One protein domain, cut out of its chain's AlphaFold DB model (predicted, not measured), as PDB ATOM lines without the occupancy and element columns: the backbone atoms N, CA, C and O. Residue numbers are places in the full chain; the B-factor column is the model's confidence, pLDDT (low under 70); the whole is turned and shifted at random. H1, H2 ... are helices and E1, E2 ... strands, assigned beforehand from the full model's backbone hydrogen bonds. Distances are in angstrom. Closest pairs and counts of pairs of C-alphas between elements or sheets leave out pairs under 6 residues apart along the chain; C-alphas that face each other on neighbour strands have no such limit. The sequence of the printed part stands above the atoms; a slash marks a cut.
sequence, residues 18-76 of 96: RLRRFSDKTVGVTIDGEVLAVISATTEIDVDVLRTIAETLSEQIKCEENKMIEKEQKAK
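What this domain is: This is residues 18 to 76 of the 96 residues of an uncharacterized protein of Lentisphaerae bacterium RIFOXYA12_FULL_48_11 (UniProt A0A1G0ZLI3). A small three-stranded sheet sits beside the first part of one long helix, H1, whose remainder sticks out as a free arm, residues 58 to 74. The printed part has 59 residues, with E1, E2, E3 and H1 in that order; the antiparallel sheet runs E1, E2, E3, a meander, each strand the antiparallel neighbour of the one before. The class is mixed, and the whole is loose, with a radius of gyration of the C-alphas of 14.8 A and spans of 48 by 22 by 15 A.

Where its parts are: E1, residues 18 to 21, begins at C-alpha 18 (155.121, 167.794, 191.110). E2 is residues 26 to 31, 16.8 A, and E3 residues 34 to 40, 17.4 A. H1, residues 47 to 74, 39.9 A, ends at C-alpha 74 (160.838, 137.269, 187.084).

How they stand to each other: Hairpin E1 and E2 has N 20 and O 28 at 2.8 A; hairpin E2 and E3 has N 29 and O 37 at 2.8 A, both within hydrogen-bond range. H1 only grazes the sheet, with residues 50 to 57; the closest C-alphas of E1 and H1, Leu 19 and Ala 54, are 7.4 A apart. In H1 every O i to N i+4 pair is within hydrogen-bond range.

The domain as a whole: The C-alphas farthest apart, Thr 43 and Lys 76, are 48.3 A apart. The printed part has no cut and no long link. Residues 60 to 76 have pLDDT under 70.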
ATOM      1  N   ARG A  18     155.140 166.378 191.496       80.44
ATOM      2  CA  ARG A  18     155.121 167.794 191.110       80.44
ATOM      3  C   ARG A  18     156.412 168.486 191.511       80.44
ATOM      4  O   ARG A  18     156.894 168.306 192.627       80.44
ATOM      5  N   LEU A  19     156.914 169.350 190.635       83.31
ATOM      6  CA  LEU A  19     157.984 170.284 190.968       83.31
ATOM      7  C   LEU A  19     157.396 171.537 191.626       83.31
ATOM      8  O   LEU A  19     156.463 172.149 191.107       83.31
ATOM      9  N   ARG A  20     157.950 171.926 192.773       83.69
ATOM     10  CA  ARG A  20     157.573 173.115 193.536       83.69
ATOM     11  C   ARG A  20     158.765 174.051 193.622       83.69
ATOM     12  O   ARG A  20     159.762 173.723 194.252       83.69
ATOM     13  N   ARG A  21     158.669 175.237 193.028       84.25
ATOM     14  CA  ARG A  21     159.724 176.246 193.152       84.25
ATOM     15  C   ARG A  21     159.675 176.880 194.545       84.25
ATOM     16  O   ARG A  21     158.626 177.382 194.943       84.25
ATOM     17  N   PHE A  22     160.787 176.828 195.275       85.38
ATOM     18  CA  PHE A  22     160.937 177.468 196.587       85.38
ATOM     19  C   PHE A  22     161.671 178.807 196.488       85.38
ATOM     20  O   PHE A  22     161.359 179.726 197.239       85.38
ATOM     21  N   SER A  23     162.605 178.928 195.544       89.00
ATOM     22  CA  SER A  23     163.302 180.174 195.220       89.00
ATOM     23  C   SER A  23     163.718 180.197 193.745       89.00
ATOM     24  O   SER A  23     163.483 179.253 192.986       89.00
ATOM     25  N   ASP A  24     164.349 181.282 193.319       86.12
ATOM     26  CA  ASP A  24     165.031 181.407 192.034       86.12
ATOM     27  C   ASP A  24     166.068 180.291 191.808       86.12
ATOM     28  O   ASP A  24     166.228 179.844 190.673       86.12
ATOM     29  N   LYS A  25     166.671 179.763 192.880       86.50
ATOM     30  CA  LYS A  25     167.744 178.753 192.846       86.50
ATOM     31  C   LYS A  25     167.381 177.399 193.451       86.50
ATOM     32  O   LYS A  25     168.217 176.500 193.476       86.50
ATOM     33  N   THR A  26     166.159 177.236 193.950       86.00
ATOM     34  CA  THR A  26     165.751 176.032 194.681       86.00
ATOM     35  C   THR A  26     164.409 175.511 194.190       86.00
ATOM     36  O   THR A  26     163.398 176.224 194.191       86.00
ATOM     37  N   VAL A  27     164.375 174.226 193.839       88.25
ATOM     38  CA  VAL A  27     163.162 173.491 193.474       88.25
ATOM     39  C   VAL A  27     163.021 172.236 194.330       88.25
ATOM     40  O   VAL A  27     163.972 171.498 194.560       88.25
ATOM     41  N   GLY A  28     161.816 172.003 194.827       86.88
ATOM     42  CA  GLY A  28     161.418 170.779 195.497       86.88
ATOM     43  C   GLY A  28     160.711 169.828 194.556       86.88
ATOM     44  O   GLY A  28     159.919 170.243 193.716       86.88
ATOM     45  N   VAL A  29     160.932 168.543 194.762       85.19
ATOM     46  CA  VAL A  29     160.143 167.469 194.181       85.19
ATOM     47  C   VAL A  29     159.146 167.017 195.239       85.19
ATOM     48  O   VAL A  29     159.539 166.645 196.345       85.19
ATOM     49  N   THR A  30     157.859 167.080 194.917       82.31
ATOM     50  CA  THR A  30     156.765 166.732 195.829       82.31
ATOM     51  C   THR A  30     155.926 165.591 195.283       82.31
ATOM     52  O   THR A  30     155.672 165.556 194.084       82.31
ATOM     53  N   ILE A  31     155.468 164.690 196.146       81.25
ATOM     54  CA  ILE A  31     154.467 163.663 195.831       81.25
ATOM     55  C   ILE A  31     153.337 163.806 196.841       81.25
ATOM     56  O   ILE A  31     153.595 163.886 198.036       81.25
ATOM     57  N   ASP A  32     152.098 163.936 196.362       79.31
ATOM     58  CA  ASP A  32     150.897 164.108 197.201       79.31
ATOM     59  C   ASP A  32     150.987 165.239 198.250       79.31
ATOM     60  O   ASP A  32     150.246 165.277 199.230       79.31
ATOM     61  N   GLY A  33     151.859 166.224 198.008       74.38
ATOM     62  CA  GLY A  33     152.093 167.364 198.897       74.38
ATOM     63  C   GLY A  33     153.278 167.206 199.854       74.38
ATOM     64  O   GLY A  33     153.671 168.196 200.470       74.38
ATOM     65  N   GLU A  34     153.894 166.027 199.929       78.94
ATOM     66  CA  GLU A  34     155.113 165.782 200.704       78.94
ATOM     67  C   GLU A  34     156.360 166.059 199.861       78.94
ATOM     68  O   GLU A  34     156.432 165.665 198.699       78.94
ATOM     69  N   VAL A  35     157.350 166.755 200.428       82.38
ATOM     70  CA  VAL A  35     158.626 167.043 199.755       82.38
ATOM     71  C   VAL A  35     159.544 165.835 199.906       82.38
ATOM     72  O   VAL A  35     159.939 165.500 201.017       82.38
ATOM     73  N   LEU A  36     159.911 165.215 198.787       79.69
ATOM     74  CA  LEU A  36     160.815 164.064 198.770       79.69
ATOM     75  C   LEU A  36     162.266 164.466 198.531       79.69
ATOM     76  O   LEU A  36     163.178 163.867 199.094       79.69
ATOM     77  N   ALA A  37     162.484 165.481 197.695       77.56
ATOM     78  CA  ALA A  37     163.817 165.951 197.349       77.56
ATOM     79  C   ALA A  37     163.828 167.469 197.186       77.56
ATOM     80  O   ALA A  37     162.836 168.067 196.765       77.56
ATOM     81  N   VAL A  38     164.966 168.087 197.492       84.56
ATOM     82  CA  VAL A  38     165.208 169.513 197.266       84.56
ATOM     83  C   VAL A  38     166.496 169.650 196.475       84.56
ATOM     84  O   VAL A  38     167.550 169.196 196.908       84.56
ATOM     85  N   ILE A  39     166.395 170.290 195.319       82.25
ATOM     86  CA  ILE A  39     167.512 170.592 194.436       82.25
ATOM     87  C   ILE A  39     167.802 172.079 194.601       82.25
ATOM     88  O   ILE A  39     166.935 172.916 194.340       82.25
ATOM     89  N   SER A  40     169.008 172.400 195.061       85.12
ATOM     90  CA  SER A  40     169.509 173.773 195.133       85.12
ATOM     91  C   SER A  40     170.677 173.927 194.175       85.12
ATOM     92  O   SER A  40     171.603 173.121 194.196       85.12
ATOM     93  N   ALA A  41     170.622 174.955 193.339       79.00
ATOM     94  CA  ALA A  41     171.665 175.290 192.384       79.00
ATOM     95  C   ALA A  41     172.439 176.537 192.839       79.00
ATOM     96  O   ALA A  41     171.944 177.372 193.596       79.00
ATOM     97  N   THR A  42     173.679 176.675 192.372       79.25
ATOM     98  CA  THR A  42     174.501 177.876 192.603       79.25
ATOM     99  C   THR A  42     174.028 179.062 191.747       79.25
ATOM    100  O   THR A  42     174.164 180.226 192.141       79.25
ATOM    101  N   THR A  43     173.403 178.763 190.607       77.62
ATOM    102  CA  THR A  43     172.800 179.706 189.659       77.62
ATOM    103  C   THR A  43     171.278 179.599 189.654       77.62
ATOM    104  O   THR A  43     170.707 178.650 190.188       77.62
ATOM    105  N   GLU A  44     170.610 180.584 189.054       86.38
ATOM    106  CA  GLU A  44     169.157 180.544 188.875       86.38
ATOM    107  C   GLU A  44     168.735 179.312 188.070       86.38
ATOM    108  O   GLU A  44     169.369 178.936 187.082       86.38
ATOM    109  N   ILE A  45     167.661 178.671 188.524       81.81
ATOM    110  CA  ILE A  45     167.044 177.548 187.831       81.81
ATOM    111  C   ILE A  45     166.083 178.127 186.793       81.81
ATOM    112  O   ILE A  45     165.025 178.667 187.131       81.81
ATOM    113  N   ASP A  46     166.454 178.015 185.522       82.31
ATOM    114  CA  ASP A  46     165.590 178.421 184.419       82.31
ATOM    115  C   ASP A  46     164.491 177.376 184.136       82.31
ATOM    116  O   ASP A  46     164.538 176.231 184.598       82.31
ATOM    117  N   VAL A  47     163.474 177.775 183.374       78.56
ATOM    118  CA  VAL A  47     162.364 176.920 182.944       78.56
ATOM    119  C   VAL A  47     162.866 175.716 182.145       78.56
ATOM    120  O   VAL A  47     162.314 174.627 182.308       78.56
ATOM    121  N   ASP A  48     163.924 175.870 181.347       79.56
ATOM    122  CA  ASP A  48     164.525 174.744 180.622       79.56
ATOM    123  C   ASP A  48     165.163 173.721 181.574       79.56
ATOM    124  O   ASP A  48     164.983 172.516 181.402       79.56
ATOM    125  N   VAL A  49     165.817 174.173 182.649       77.44
ATOM    126  CA  VAL A  49     166.376 173.276 183.677       77.44
ATOM    127  C   VAL A  49     165.256 172.540 184.414       77.44
ATOM    128  O   VAL A  49     165.343 171.331 184.625       77.44
ATOM    129  N   LEU A  50     164.165 173.237 184.756       76.75
ATOM    130  CA  LEU A  50     162.981 172.609 185.358       76.75
ATOM    131  C   LEU A  50     162.360 171.553 184.441       76.75
ATOM    132  O   LEU A  50     161.930 170.505 184.928       76.75
ATOM    133  N   ARG A  51     162.315 171.814 183.131       80.25
ATOM    134  CA  ARG A  51     161.798 170.867 182.140       80.25
ATOM    135  C   ARG A  51     162.674 169.621 182.067       80.25
ATOM    136  O   ARG A  51     162.144 168.529 182.226       80.25
ATOM    137  N   THR A  52     163.991 169.786 181.965       80.81
ATOM    138  CA  THR A  52     164.943 168.665 181.959       80.81
ATOM    139  C   THR A  52     164.831 167.814 183.224       80.81
ATOM    140  O   THR A  52     164.836 166.587 183.142       80.81
ATOM    141  N   ILE A  53     164.667 168.435 184.400       77.06
ATOM    142  CA  ILE A  53     164.442 167.708 185.661       77.06
ATOM    143  C   ILE A  53     163.132 166.912 185.594       77.06
ATOM    144  O   ILE A  53     163.110 165.739 185.961       77.06
ATOM    145  N   ALA A  54     162.043 167.520 185.117       75.62
ATOM    146  CA  ALA A  54     160.755 166.841 184.988       75.62
ATOM    147  C   ALA A  54     160.806 165.665 183.997       75.62
ATOM    148  O   ALA A  54     160.262 164.601 184.290       75.62
ATOM    149  N   GLU A  55     161.471 165.840 182.853       79.25
ATOM    150  CA  GLU A  55     161.661 164.795 181.843       79.25
ATOM    151  C   GLU A  55     162.502 163.644 182.397       79.25
ATOM    152  O   GLU A  55     162.050 162.501 182.371       79.25
ATOM    153  N   THR A  56     163.643 163.953 183.018       76.75
ATOM    154  CA  THR A  56     164.521 162.955 183.649       76.75
ATOM    155  C   THR A  56     163.775 162.149 184.713       76.75
ATOM    156  O   THR A  56     163.872 160.924 184.752       76.75
ATOM    157  N   LEU A  57     162.991 162.815 185.566       73.00
ATOM    158  CA  LEU A  57     162.177 162.138 186.578       73.00
ATOM    159  C   LEU A  57     161.095 161.267 185.932       73.00
ATOM    160  O   LEU A  57     160.882 160.137 186.363       73.00
ATOM    161  N   SER A  58     160.437 161.749 184.874       70.25
ATOM    162  CA  SER A  58     159.432 160.960 184.159       70.25
ATOM    163  C   SER A  58     160.031 159.725 183.484       70.25
ATOM    164  O   SER A  58     159.378 158.680 183.467       70.25
ATOM    165  N   GLU A  59     161.235 159.821 182.924       71.75
ATOM    166  CA  GLU A  59     161.944 158.688 182.327       71.75
ATOM    167  C   GLU A  59     162.426 157.698 183.386       71.75
ATOM    168  O   GLU A  59     162.289 156.492 183.186       71.75
ATOM    169  N   GLN A  60     162.917 158.177 184.533       63.84
ATOM    170  CA  GLN A  60     163.298 157.311 185.649       63.84
ATOM    171  C   GLN A  60     162.104 156.527 186.191       63.84
ATOM    172  O   GLN A  60     162.216 155.314 186.326       63.84
ATOM    173  N   ILE A  61     160.949 157.169 186.400       65.38
ATOM    174  CA  ILE A  61     159.723 156.487 186.848       65.38
ATOM    175  C   ILE A  61     159.299 155.426 185.832       65.38
ATOM    176  O   ILE A  61     159.054 154.287 186.214       65.38
ATOM    177  N   LYS A  62     159.293 155.748 184.531       59.84
ATOM    178  CA  LYS A  62     158.965 154.772 183.476       59.84
ATOM    179  C   LYS A  62     159.956 153.608 183.425       59.84
ATOM    180  O   LYS A  62     159.556 152.467 183.207       59.84
ATOM    181  N   CYS A  63     161.247 153.876 183.617       52.12
ATOM    182  CA  CYS A  63     162.278 152.844 183.704       52.12
ATOM    183  C   CYS A  63     162.120 151.975 184.955       52.12
ATOM    184  O   CYS A  63     162.348 150.767 184.889       52.12
ATOM    185  N   GLU A  64     161.731 152.561 186.085       55.44
ATOM    186  CA  GLU A  64     161.480 151.832 187.324       55.44
ATOM    187  C   GLU A  64     160.206 150.992 187.227       55.44
ATOM    188  O   GLU A  64     160.244 149.823 187.592       55.44
ATOM    189  N   GLU A  65     159.131 151.513 186.630       55.56
ATOM    190  CA  GLU A  65     157.920 150.751 186.306       55.56
ATOM    191  C   GLU A  65     158.229 149.587 185.356       55.56
ATOM    192  O   GLU A  65     157.841 148.453 185.633       55.56
ATOM    193  N   ASN A  66     159.010 149.806 184.293       53.16
ATOM    194  CA  ASN A  66     159.438 148.722 183.404       53.16
ATOM    195  C   ASN A  66     160.316 147.689 184.128       53.16
ATOM    196  O   ASN A  66     160.122 146.487 183.942       53.16
ATOM    197  N   LYS A  67     161.226 148.118 185.013       50.12
ATOM    198  CA  LYS A  67     162.012 147.204 185.859       50.12
ATOM    199  C   LYS A  67     161.154 146.466 186.882       50.12
ATOM    200  O   LYS A  67     161.485 145.329 187.212       50.12
ATOM    201  N   MET A  68     160.088 147.075 187.401       48.50
ATOM    202  CA  MET A  68     159.129 146.412 188.283       48.50
ATOM    203  C   MET A  68     158.317 145.380 187.510       48.50
ATOM    204  O   MET A  68     158.201 144.264 187.992       48.50
ATOM    205  N   ILE A  69     157.870 145.676 186.288       51.88
ATOM    206  CA  ILE A  69     157.173 144.716 185.419       51.88
ATOM    207  C   ILE A  69     158.102 143.553 185.027       51.88
ATOM    208  O   ILE A  69     157.696 142.393 185.098       51.88
ATOM    209  N   GLU A  70     159.367 143.820 184.685       49.09
ATOM    210  CA  GLU A  70     160.361 142.767 184.425       49.09
ATOM    211  C   GLU A  70     160.689 141.955 185.684       49.09
ATOM    212  O   GLU A  70     160.817 140.730 185.615       49.09
ATOM    213  N   LYS A  71     160.791 142.604 186.852       45.97
ATOM    214  CA  LYS A  71     160.952 141.909 188.136       45.97
ATOM    215  C   LYS A  71     159.712 141.120 188.514       45.97
ATOM    216  O   LYS A  71     159.890 140.058 189.079       45.97
ATOM    217  N   GLU A  72     158.502 141.566 188.208       43.94
ATOM    218  CA  GLU A  72     157.257 140.854 188.514       43.94
ATOM    219  C   GLU A  72     157.070 139.648 187.579       43.94
ATOM    220  O   GLU A  72     156.703 138.562 188.031       43.94
ATOM    221  N   GLN A  73     157.474 139.770 186.306       43.47
ATOM    222  CA  GLN A  73     157.611 138.621 185.404       43.47
ATOM    223  C   GLN A  73     158.701 137.639 185.869       43.47
ATOM    224  O   GLN A  73     158.514 136.427 185.750       43.47
ATOM    225  N   LYS A  74     159.803 138.123 186.464       42.81
ATOM    226  CA  LYS A  74     160.838 137.269 187.084       42.81
ATOM    227  C   LYS A  74     160.471 136.742 188.478       42.81
ATOM    228  O   LYS A  74     160.954 135.679 188.846       42.81
ATOM    229  N   ALA A  75     159.611 137.420 189.239       40.38
ATOM    230  CA  ALA A  75     159.253 137.106 190.629       40.38
ATOM    231  C   ALA A  75     158.224 135.973 190.762       40.38
ATOM    232  O   ALA A  75     157.944 135.531 191.878       40.38
ATOM    233  N   LYS A  76     157.776 135.379 189.645       49.06
ATOM    234  CA  LYS A  76     157.369 133.961 189.655       49.06
ATOM    235  C   LYS A  76     158.503 133.016 190.109       49.06
ATOM    236  O   LYS A  76     158.222 131.860 190.410       49.06
TER     237      LYS A  76